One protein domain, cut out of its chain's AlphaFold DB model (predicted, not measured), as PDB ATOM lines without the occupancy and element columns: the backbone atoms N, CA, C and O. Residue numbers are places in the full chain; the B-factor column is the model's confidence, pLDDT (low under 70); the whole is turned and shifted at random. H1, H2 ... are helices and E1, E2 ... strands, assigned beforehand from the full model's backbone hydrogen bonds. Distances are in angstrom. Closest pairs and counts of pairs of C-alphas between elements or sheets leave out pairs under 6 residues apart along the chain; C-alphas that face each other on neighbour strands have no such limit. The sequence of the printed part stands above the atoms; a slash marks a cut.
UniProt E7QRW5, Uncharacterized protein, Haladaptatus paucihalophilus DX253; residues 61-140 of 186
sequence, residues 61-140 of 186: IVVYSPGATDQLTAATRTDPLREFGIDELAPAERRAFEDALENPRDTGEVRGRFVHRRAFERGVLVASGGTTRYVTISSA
ATOM      1  N   ILE A  61      -1.181  49.184 -31.047       92.62
ATOM      2  CA  ILE A  61      -0.902  48.689 -29.704       92.62
ATOM      3  C   ILE A  61       0.579  48.347 -29.582       92.62
ATOM      4  O   ILE A  61       1.225  47.988 -30.566       92.62
ATOM      5  N   VAL A  62       1.108  48.472 -28.372       93.50
ATOM      6  CA  VAL A  62       2.437  47.987 -27.997       93.50
ATOM      7  C   VAL A  62       2.286  46.876 -26.969       93.50
ATOM      8  O   VAL A  62       1.480  47.001 -26.044       93.50
ATOM      9  N   VAL A  63       3.040  45.796 -27.143       94.69
ATOM     10  CA  VAL A  63       3.017  44.612 -26.285       94.69
ATOM     11  C   VAL A  63       4.353  44.500 -25.570       94.69
ATOM     12  O   VAL A  63       5.367  44.176 -26.167       94.69
ATOM     13  N   TYR A  64       4.374  44.745 -24.269       92.56
ATOM     14  CA  TYR A  64       5.622  44.705 -23.522       92.56
ATOM     15  C   TYR A  64       6.059  43.271 -23.227       92.56
ATOM     16  O   TYR A  64       5.248  42.363 -23.018       92.56
ATOM     17  N   SER A  65       7.374  43.075 -23.147       88.94
ATOM     18  CA  SER A  65       7.946  41.816 -22.681       88.94
ATOM     19  C   SER A  65       7.497  41.499 -21.241       88.94
ATOM     20  O   SER A  65       7.153  42.414 -20.483       88.94
ATOM     21  N   PRO A  66       7.517  40.221 -20.814       87.25
ATOM     22  CA  PRO A  66       7.126  39.850 -19.452       87.25
ATOM     23  C   PRO A  66       7.931  40.590 -18.369       87.25
ATOM     24  O   PRO A  66       7.358  41.138 -17.435       87.25
ATOM     25  N   GLY A  67       9.251  40.731 -18.544       85.25
ATOM     26  CA  GLY A  67      10.091  41.454 -17.579       85.25
ATOM     27  C   GLY A  67       9.803  42.959 -17.501       85.25
ATOM     28  O   GLY A  67       9.915  43.553 -16.431       85.25
ATOM     29  N   ALA A  68       9.406  43.588 -18.614       85.81
ATOM     30  CA  ALA A  68       8.958  44.983 -18.616       85.81
ATOM     31  C   ALA A  68       7.546  45.131 -18.021       85.81
ATOM     32  O   ALA A  68       7.257  46.120 -17.349       85.81
ATOM     33  N   THR A  69       6.686  44.130 -18.223       86.56
ATOM     34  CA  THR A  69       5.330  44.065 -17.659       86.56
ATOM     35  C   THR A  69       5.364  44.106 -16.134       86.56
ATOM     36  O   THR A  69       4.661  44.919 -15.534       86.56
ATOM     37  N   ASP A  70       6.231  43.317 -15.501       85.56
ATOM     38  CA  ASP A  70       6.364  43.296 -14.039       85.56
ATOM     39  C   ASP A  70       6.769  44.669 -13.479       85.56
ATOM     40  O   ASP A  70       6.234  45.126 -12.469       85.56
ATOM     41  N   GLN A  71       7.667  45.378 -14.170       83.69
ATOM     42  CA  GLN A  71       8.104  46.717 -13.762       83.69
ATOM     43  C   GLN A  71       6.993  47.763 -13.910       83.69
ATOM     44  O   GLN A  71       6.788  48.579 -13.011       83.69
ATOM     45  N   LEU A  72       6.263  47.730 -15.028       82.31
ATOM     46  CA  LEU A  72       5.195  48.686 -15.338       82.31
ATOM     47  C   LEU A  72       3.961  48.494 -14.449       82.31
ATOM     48  O   LEU A  72       3.268  49.457 -14.131       82.31
ATOM     49  N   THR A  73       3.693  47.261 -14.027       82.19
ATOM     50  CA  THR A  73       2.534  46.921 -13.187       82.19
ATOM     51  C   THR A  73       2.819  47.035 -11.690       82.19
ATOM     52  O   THR A  73       1.891  47.270 -10.914       82.19
ATOM     53  N   ALA A  74       4.086  46.959 -11.260       77.94
ATOM     54  CA  ALA A  74       4.473  47.073  -9.850       77.94
ATOM     55  C   ALA A  74       4.027  48.390  -9.182       77.94
ATOM     56  O   ALA A  74       3.756  48.401  -7.976       77.94
ATOM     57  N   ALA A  75       3.933  49.482  -9.950       68.12
ATOM     58  CA  ALA A  75       3.500  50.801  -9.479       68.12
ATOM     59  C   ALA A  75       1.968  50.994  -9.475       68.12
ATOM     60  O   ALA A  75       1.464  51.891  -8.803       68.12
ATOM     61  N   THR A  76       1.217  50.143 -10.175       66.88
ATOM     62  CA  THR A  76      -0.216  50.336 -10.482       66.88
ATOM     63  C   THR A  76      -1.144  49.675  -9.451       66.88
ATOM     64  O   THR A  76      -2.331  49.502  -9.690       66.88
ATOM     65  N   ARG A  77      -0.641  49.328  -8.255       58.03
ATOM     66  CA  ARG A  77      -1.405  48.601  -7.211       58.03
ATOM     67  C   ARG A  77      -2.700  49.279  -6.747       58.03
ATOM     68  O   ARG A  77      -3.504  48.627  -6.090       58.03
ATOM     69  N   THR A  78      -2.886  50.563  -7.032       61.84
ATOM     70  CA  THR A  78      -4.033  51.347  -6.556       61.84
ATOM     71  C   THR A  78      -5.292  51.163  -7.410       61.84
ATOM     72  O   THR A  78      -6.385  51.355  -6.886       61.84
ATOM     73  N   ASP A  79      -5.164  50.770  -8.683       68.50
ATOM     74  CA  ASP A  79      -6.298  50.465  -9.569       68.50
ATOM     75  C   ASP A  79      -5.952  49.233 -10.425       68.50
ATOM     76  O   ASP A  79      -5.029  49.303 -11.244       68.50
ATOM     77  N   PRO A  80      -6.601  48.073 -10.208       74.62
ATOM     78  CA  PRO A  80      -6.225  46.849 -10.899       74.62
ATOM     79  C   PRO A  80      -6.438  46.993 -12.408       74.62
ATOM     80  O   PRO A  80      -7.539  47.282 -12.886       74.62
ATOM     81  N   LEU A  81      -5.369  46.753 -13.171       85.69
ATOM     82  CA  LEU A  81      -5.440  46.677 -14.626       85.69
ATOM     83  C   LEU A  81      -6.374  45.541 -15.030       85.69
ATOM     84  O   LEU A  81      -6.408  44.479 -14.408       85.69
ATOM     85  N   ARG A  82      -7.134  45.762 -16.100       90.12
ATOM     86  CA  ARG A  82      -8.035  44.733 -16.603       90.12
ATOM     87  C   ARG A  82      -7.224  43.640 -17.287       90.12
ATOM     88  O   ARG A  82      -6.441  43.924 -18.193       90.12
ATOM     89  N   GLU A  83      -7.453  42.409 -16.859       92.06
ATOM     90  CA  GLU A  83      -6.886  41.214 -17.472       92.06
ATOM     91  C   GLU A  83      -7.829  40.665 -18.544       92.06
ATOM     92  O   GLU A  83      -9.050  40.669 -18.369       92.06
ATOM     93  N   PHE A  84      -7.247  40.219 -19.655       94.12
ATOM     94  CA  PHE A  84      -7.928  39.540 -20.748       94.12
ATOM     95  C   PHE A  84      -7.178  38.265 -21.125       94.12
ATOM     96  O   PHE A  84      -5.948  38.252 -21.240       94.12
ATOM     97  N   GLY A  85      -7.924  37.198 -21.390       94.06
ATOM     98  CA  GLY A  85      -7.386  36.053 -22.118       94.06
ATOM     99  C   GLY A  85      -7.219  36.378 -23.605       94.06
ATOM    100  O   GLY A  85      -8.004  37.143 -24.168       94.06
ATOM    101  N   ILE A  86      -6.247  35.752 -24.277       91.00
ATOM    102  CA  ILE A  86      -6.097  35.867 -25.741       91.00
ATOM    103  C   ILE A  86      -7.402  35.526 -26.490       91.00
ATOM    104  O   ILE A  86      -7.716  36.127 -27.519       91.00
ATOM    105  N   ASP A  87      -8.204  34.615 -25.933       92.62
ATOM    106  CA  ASP A  87      -9.475  34.182 -26.509       92.62
ATOM    107  C   ASP A  87     -10.629  35.168 -26.316       92.62
ATOM    108  O   ASP A  87     -11.586  35.146 -27.092       92.62
ATOM    109  N   GLU A  88     -10.517  36.065 -25.339       93.75
ATOM    110  CA  GLU A  88     -11.495  37.125 -25.073       93.75
ATOM    111  C   GLU A  88     -11.273  38.342 -25.975       93.75
ATOM    112  O   GLU A  88     -12.179  39.160 -26.159       93.75
ATOM    113  N   LEU A  89     -10.080  38.459 -26.570       92.88
ATOM    114  CA  LEU A  89      -9.780  39.512 -27.528       92.88
ATOM    115  C   LEU A  89     -10.598  39.337 -28.805       92.88
ATOM    116  O   LEU A  89     -10.730  38.235 -29.361       92.88
ATOM    117  N   ALA A  90     -11.083  40.465 -29.321       94.12
ATOM    118  CA  ALA A  90     -11.737  40.504 -30.615       94.12
ATOM    119  C   ALA A  90     -10.756  40.058 -31.719       94.12
ATOM    120  O   ALA A  90      -9.547  40.267 -31.592       94.12
ATOM    121  N   PRO A  91     -11.237  39.524 -32.858       94.75
ATOM    122  CA  PRO A  91     -10.353  39.011 -33.909       94.75
ATOM    123  C   PRO A  91      -9.313  40.021 -34.419       94.75
ATOM    124  O   PRO A  91      -8.218  39.630 -34.806       94.75
ATOM    125  N   ALA A  92      -9.647  41.316 -34.439       92.00
ATOM    126  CA  ALA A  92      -8.720  42.375 -34.839       92.00
ATOM    127  C   ALA A  92      -7.650  42.671 -33.775       92.00
ATOM    128  O   ALA A  92      -6.498  42.908 -34.121       92.00
ATOM    129  N   GLU A  93      -8.026  42.635 -32.498       94.81
ATOM    130  CA  GLU A  93      -7.127  42.861 -31.359       94.81
ATOM    131  C   GLU A  93      -6.147  41.700 -31.201       94.81
ATOM    132  O   GLU A  93      -4.961  41.923 -30.989       94.81
ATOM    133  N   ARG A  94      -6.641  40.467 -31.363       95.56
ATOM    134  CA  ARG A  94      -5.831  39.249 -31.303       95.56
ATOM    135  C   ARG A  94      -4.753  39.237 -32.379       95.56
ATOM    136  O   ARG A  94      -3.586  39.076 -32.051       95.56
ATOM    137  N   ARG A  95      -5.137  39.511 -33.632       94.69
ATOM    138  CA  ARG A  95      -4.188  39.649 -34.746       94.69
ATOM    139  C   ARG A  95      -3.149  40.730 -34.468       94.69
ATOM    140  O   ARG A  95      -1.971  40.479 -34.627       94.69
ATOM    141  N   ALA A  96      -3.570  41.900 -33.988       94.06
ATOM    142  CA  ALA A  96      -2.628  42.963 -33.651       94.06
ATOM    143  C   ALA A  96      -1.675  42.573 -32.511       94.06
ATOM    144  O   ALA A  96      -0.520  42.985 -32.515       94.06
ATOM    145  N   PHE A  97      -2.142  41.800 -31.531       95.19
ATOM    146  CA  PHE A  97      -1.302  41.305 -30.445       95.19
ATOM    147  C   PHE A  97      -0.270  40.293 -30.958       95.19
ATOM    148  O   PHE A  97       0.899  40.395 -30.608       95.19
ATOM    149  N   GLU A  98      -0.686  39.354 -31.807       95.00
ATOM    150  CA  GLU A  98       0.201  38.379 -32.455       95.00
ATOM    151  C   GLU A  98       1.227  39.077 -33.362       95.00
ATOM    152  O   GLU A  98       2.426  38.868 -33.193       95.00
ATOM    153  N   ASP A  99       0.778  40.003 -34.215       94.62
ATOM    154  CA  ASP A  99       1.641  40.834 -35.064       94.62
ATOM    155  C   ASP A  99       2.674  41.604 -34.225       94.62
ATOM    156  O   ASP A  99       3.835  41.731 -34.613       94.62
ATOM    157  N   ALA A 100       2.269  42.115 -33.056       94.06
ATOM    158  CA  ALA A 100       3.164  42.832 -32.157       94.06
ATOM    159  C   ALA A 100       4.260  41.936 -31.574       94.06
ATOM    160  O   ALA A 100       5.379  42.411 -31.415       94.06
ATOM    161  N   LEU A 101       3.973  40.660 -31.293       93.19
ATOM    162  CA  LEU A 101       4.972  39.710 -30.792       93.19
ATOM    163  C   LEU A 101       6.032  39.353 -31.841       93.19
ATOM    164  O   LEU A 101       7.159  39.019 -31.480       93.19
ATOM    165  N   GLU A 102       5.675  39.401 -33.122       93.44
ATOM    166  CA  GLU A 102       6.585  39.113 -34.236       93.44
ATOM    167  C   GLU A 102       7.341  40.363 -34.722       93.44
ATOM    168  O   GLU A 102       8.347  40.264 -35.431       93.44
ATOM    169  N   ASN A 103       6.883  41.556 -34.336       90.12
ATOM    170  CA  ASN A 103       7.461  42.823 -34.757       90.12
ATOM    171  C   ASN A 103       8.675  43.206 -33.885       90.12
ATOM    172  O   ASN A 103       8.534  43.312 -32.670       90.12
ATOM    173  N   PRO A 104       9.838  43.563 -34.469       89.94
ATOM    174  CA  PRO A 104      11.006  44.039 -33.713       89.94
ATOM    175  C   PRO A 104      10.769  45.276 -32.834       89.94
ATOM    176  O   PRO A 104      11.610  45.613 -32.005       89.94
ATOM    177  N   ARG A 105       9.679  46.012 -33.070       87.94
ATOM    178  CA  ARG A 105       9.262  47.179 -32.280       87.94
ATOM    179  C   ARG A 105       8.178  46.853 -31.257       87.94
ATOM    180  O   ARG A 105       7.608  47.789 -30.705       87.94
ATOM    181  N   ASP A 106       7.830  45.583 -31.080       93.19
ATOM    182  CA  ASP A 106       6.791  45.123 -30.161       93.19
ATOM    183  C   ASP A 106       5.415  45.779 -30.415       93.19
ATOM    184  O   ASP A 106       4.646  46.049 -29.492       93.19
ATOM    185  N   THR A 107       5.109  46.119 -31.673       91.81
ATOM    186  CA  THR A 107       3.923  46.914 -32.047       91.81
ATOM    187  C   THR A 107       3.079  46.247 -33.116       91.81
ATOM    188  O   THR A 107       3.603  45.666 -34.066       91.81
ATOM    189  N   GLY A 108       1.761  46.397 -32.997       91.44
ATOM    190  CA  GLY A 108       0.794  45.821 -33.925       91.44
ATOM    191  C   GLY A 108      -0.373  46.759 -34.202       91.44
ATOM    192  O   GLY A 108      -0.827  47.504 -33.332       91.44
ATOM    193  N   GLU A 109      -0.848  46.751 -35.443       90.62
ATOM    194  CA  GLU A 109      -1.903  47.645 -35.921       90.62
ATOM    195  C   GLU A 109      -3.275  46.960 -35.796       90.62
ATOM    196  O   GLU A 109      -3.490  45.881 -36.351       90.62
ATOM    197  N   VAL A 110      -4.243  47.573 -35.107       89.69
ATOM    198  CA  VAL A 110      -5.561  46.951 -34.860       89.69
ATOM    199  C   VAL A 110      -6.483  47.084 -36.071       89.69
ATOM    200  O   VAL A 110      -7.416  47.881 -36.086       89.69
ATOM    201  N   ARG A 111      -6.252  46.278 -37.112       87.81
ATOM    202  CA  ARG A 111      -7.047  46.319 -38.351       87.81
ATOM    203  C   ARG A 111      -8.439  45.720 -38.167       87.81
ATOM    204  O   ARG A 111      -8.623  44.495 -38.216       87.81
ATOM    205  N   GLY A 112      -9.425  46.600 -37.993       82.94
ATOM    206  CA  GLY A 112     -10.842  46.261 -37.880       82.94
ATOM    207  C   GLY A 112     -11.498  46.835 -36.625       82.94
ATOM    208  O   GLY A 112     -11.131  47.895 -36.125       82.94
ATOM    209  N   ARG A 113     -12.527  46.148 -36.118       84.56
ATOM    210  CA  ARG A 113     -13.274  46.607 -34.940       84.56
ATOM    211  C   ARG A 113     -12.435  46.444 -33.668       84.56
ATOM    212  O   ARG A 113     -12.106  45.319 -33.306       84.56
ATOM    213  N   PHE A 114     -12.183  47.554 -32.970       88.81
ATOM    214  CA  PHE A 114     -11.511  47.584 -31.667       88.81
ATOM    215  C   PHE A 114     -12.550  47.669 -30.536       88.81
ATOM    216  O   PHE A 114     -13.038  48.750 -30.207       88.81
ATOM    217  N   VAL A 115     -12.936  46.521 -29.976       90.31
ATOM    218  CA  VAL A 115     -14.017  46.393 -28.983       90.31
ATOM    219  C   VAL A 115     -13.564  46.907 -27.616       90.31
ATOM    220  O   VAL A 115     -14.277  47.667 -26.961       90.31
ATOM    221  N   HIS A 116     -12.346  46.558 -27.215       91.94
ATOM    222  CA  HIS A 116     -11.785  46.850 -25.900       91.94
ATOM    223  C   HIS A 116     -10.929  48.121 -25.875       91.94
ATOM    224  O   HIS A 116     -10.150  48.317 -24.943       91.94
ATOM    225  N   ARG A 117     -11.097  49.030 -26.847       89.00
ATOM    226  CA  ARG A 117     -10.274  50.245 -26.993       89.00
ATOM    227  C   ARG A 117     -10.093  51.019 -25.682       89.00
ATOM    228  O   ARG A 117      -8.968  51.306 -25.296       89.00
ATOM    229  N   ARG A 118     -11.184  51.308 -24.961       88.88
ATOM    230  CA  ARG A 118     -11.136  52.058 -23.687       88.88
ATOM    231  C   ARG A 118     -10.337  51.353 -22.590       88.88
ATOM    232  O   ARG A 118      -9.824  52.014 -21.695       88.88
ATOM    233  N   ALA A 119     -10.286  50.022 -22.612       90.44
ATOM    234  CA  ALA A 119      -9.461  49.274 -21.672       90.44
ATOM    235  C   ALA A 119      -7.983  49.424 -22.053       90.44
ATOM    236  O   ALA A 119      -7.183  49.806 -21.207       90.44
ATOM    237  N   PHE A 120      -7.648  49.241 -23.334       91.12
ATOM    238  CA  PHE A 120      -6.284  49.400 -23.849       91.12
ATOM    239  C   PHE A 120      -5.740  50.831 -23.691       91.12
ATOM    240  O   PHE A 120      -4.541  50.989 -23.512       91.12
ATOM    241  N   GLU A 121      -6.589  51.865 -23.702       89.44
ATOM    242  CA  GLU A 121      -6.187  53.258 -23.415       89.44
ATOM    243  C   GLU A 121      -5.627  53.440 -21.996       89.44
ATOM    244  O   GLU A 121      -4.751  54.272 -21.783       89.44
ATOM    245  N   ARG A 122      -6.109  52.652 -21.027       87.50
ATOM    246  CA  ARG A 122      -5.591  52.643 -19.648       87.50
ATOM    247  C   ARG A 122      -4.467  51.631 -19.432       87.50
ATOM    248  O   ARG A 122      -3.871  51.613 -18.362       87.50
ATOM    249  N   GLY A 123      -4.196  50.802 -20.434       89.44
ATOM    250  CA  GLY A 123      -3.377  49.611 -20.296       89.44
ATOM    251  C   GLY A 123      -4.179  48.404 -19.815       89.44
ATOM    252  O   GLY A 123      -5.094  48.502 -18.993       89.44
ATOM    253  N   VAL A 124      -3.830  47.244 -20.355       94.06
ATOM    254  CA  VAL A 124      -4.431  45.950 -20.029       94.06
ATOM    255  C   VAL A 124      -3.346  44.901 -19.883       94.06
ATOM    256  O   VAL A 124      -2.226  45.069 -20.364       94.06
ATOM    257  N   LEU A 125      -3.693  43.797 -19.241       93.75
ATOM    258  CA  LEU A 125      -2.849  42.619 -19.163       93.75
ATOM    259  C   LEU A 125      -3.457  41.529 -20.038       93.75
ATOM    260  O   LEU A 125      -4.621  41.184 -19.878       93.75
ATOM    261  N   VAL A 126      -2.680  41.005 -20.981       95.19
ATOM    262  CA  VAL A 126      -3.111  39.922 -21.867       95.19
ATOM    263  C   VAL A 126      -2.346  38.657 -21.507       95.19
ATOM    264  O   VAL A 126      -1.114  38.620 -21.588       95.19
ATOM    265  N   ALA A 127      -3.078  37.619 -21.113       93.31
ATOM    266  CA  ALA A 127      -2.523  36.301 -20.844       93.31
ATOM    267  C   ALA A 127      -2.479  35.468 -22.137       93.31
ATOM    268  O   ALA A 127      -3.509  35.221 -22.770       93.31
ATOM    269  N   SER A 128      -1.282  35.021 -22.521       90.88
ATOM    270  CA  SER A 128      -1.058  34.154 -23.683       90.88
ATOM    271  C   SER A 128       0.096  33.180 -23.433       90.88
ATOM    272  O   SER A 128       1.164  33.567 -22.948       90.88
ATOM    273  N   GLY A 129      -0.120  31.892 -23.726       84.62
ATOM    274  CA  GLY A 129       0.914  30.855 -23.621       84.62
ATOM    275  C   GLY A 129       1.551  30.723 -22.231       84.62
ATOM    276  O   GLY A 129       2.749  30.480 -22.132       84.62
ATOM    277  N   GLY A 130       0.782  30.945 -21.158       86.00
ATOM    278  CA  GLY A 130       1.280  30.894 -19.774       86.00
ATOM    279  C   GLY A 130       2.079  32.124 -19.328       86.00
ATOM    280  O   GLY A 130       2.667  32.110 -18.251       86.00
ATOM    281  N   THR A 131       2.099  33.188 -20.132       90.94
ATOM    282  CA  THR A 131       2.775  34.452 -19.811       90.94
ATOM    283  C   THR A 131       1.799  35.618 -19.898       90.94
ATOM    284  O   THR A 131       0.982  35.680 -20.818       90.94
ATOM    285  N   THR A 132       1.900  36.555 -18.960       92.12
ATOM    286  CA  THR A 132       1.099  37.785 -18.953       92.12
ATOM    287  C   THR A 132       1.933  38.926 -19.513       92.12
ATOM    288  O   THR A 132       3.083  39.111 -19.118       92.12
ATOM    289  N   ARG A 133       1.366  39.683 -20.455       93.06
ATOM    290  CA  ARG A 133       2.018  40.848 -21.059       93.06
ATOM    291  C   ARG A 133       1.159  42.085 -20.900       93.06
ATOM    292  O   ARG A 133      -0.046  42.040 -21.135       93.06
ATOM    293  N   TYR A 134       1.785  43.189 -20.522       92.69
ATOM    294  CA  TYR A 134       1.150  44.494 -20.507       92.69
ATOM    295  C   TYR A 134       1.002  45.007 -21.936       92.69
ATOM    296  O   TYR A 134       1.945  44.961 -22.727       92.69
ATOM    297  N   VAL A 135      -0.191  45.489 -22.263       94.06
ATOM    298  CA  VAL A 135      -0.538  45.986 -23.589       94.06
ATOM    299  C   VAL A 135      -1.240  47.321 -23.444       94.06
ATOM    300  O   VAL A 135      -2.150  47.474 -22.631       94.06
ATOM    301  N   THR A 136      -0.834  48.300 -24.239       93.62
ATOM    302  CA  THR A 136      -1.468  49.622 -24.256       93.62
ATOM    303  C   THR A 136      -1.473  50.194 -25.666       93.62
ATOM    304  O   THR A 136      -0.782  49.692 -26.555       93.62
ATOM    305  N   ILE A 137      -2.267  51.236 -25.890       90.94
ATOM    306  CA  ILE A 137      -2.251  51.972 -27.156       90.94
ATOM    307  C   ILE A 137      -0.993  52.844 -27.194       90.94
ATOM    308  O   ILE A 137      -0.848  53.761 -26.392       90.94
ATOM    309  N   SER A 138      -0.097  52.579 -28.145       86.12
ATOM    310  CA  SER A 138       1.097  53.404 -28.372       86.12
ATOM    311  C   SER A 138       0.798  54.618 -29.245       86.12
ATOM    312  O   SER A 138       1.358  55.690 -29.031       86.12
ATOM    313  N   SER A 139      -0.116  54.472 -30.208       79.56
ATOM    314  CA  SER A 139      -0.638  55.587 -30.990       79.56
ATOM    315  C   SER A 139      -2.107  55.384 -31.327       79.56
ATOM    316  O   SER A 139      -2.503  54.373 -31.910       79.56
ATOM    317  N   ALA A 140      -2.918  56.386 -30.992       68.38
ATOM    318  CA  ALA A 140      -4.335  56.405 -31.326       68.38
ATOM    319  C   ALA A 140      -4.611  56.849 -32.775       68.38
ATOM    320  O   ALA A 140      -5.755  56.705 -33.199       68.38
TER     321      ALA A 140
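What this domain is: This is residues 61 to 140 of the 186 residues of an uncharacterized protein of Haladaptatus paucihalophilus DX253 (UniProt E7QRW5). A strongly twisted sheet of five strands is the core, with long E5 running through its middle; H1 crosses over E5, H2 packs on E3 and E1 towards one edge of the sheet, and short H3 sits beside the strands near E5. The 80 printed residues run E1 H1 E2 H2 E3 H3 E4 E5; the mixed sheet has the order E2 E4 E5 E1 E3. The class is mixed, helices and strands, compact with a radius of gyration of the C-alphas of 11.5 A and spans of 32 by 25 by 24 A.

Where its parts are: Find C-alpha 61 at (-0.902, 48.689, -29.704), where E1, residues 61 to 63, begins. Next come H1, residues 66 to 74, 12.3 A long, and E2, residues 82 to 85. H2, residues 91 to 102, spans 16.9 A; then read E3, residues 107 to 109, H3, residues 117 to 122, and E4, residues 124 to 128, 12.8 A. E5, residues 131 to 139, runs 24.2 A to C-alpha 139 at (-0.638, 55.587, -30.990).

How they stand to each other: E1 and E3 are antiparallel, with N 61 and O 108 2.9 A apart. E5 is antiparallel to E1, N 62 to O 136 2.9 A, and forms a hairpin with E4, N 126 to O 133 2.8 A. E2 is parallel to E4, N 84 to O 125 2.8 A. E1, H1, E2 make a split strand-helix-strand unit, E4 and E5 between its strands, with a right-handed crossover. H1 is on the sheet, C-alphas 69 and 134 closest at 5.1 A. H2 is on it too, C-alphas 100 and 107 closest at 4.2 A. H3 stands at the sheet's level, C-alphas 120 and 136 closest at 4.8 A. Every O i to N i+4 pair is within hydrogen-bond range in H2, 4 of 5 in H1, 1 of 2 in H3.

The domain as a whole: The farthest C-alphas, Thr 78 and Gly 112, are 32.5 A apart. The printed part has no cut and no long link. Residues 74 to 79 stand free; pLDDT is under 70 at residues 75 to 79 and 140.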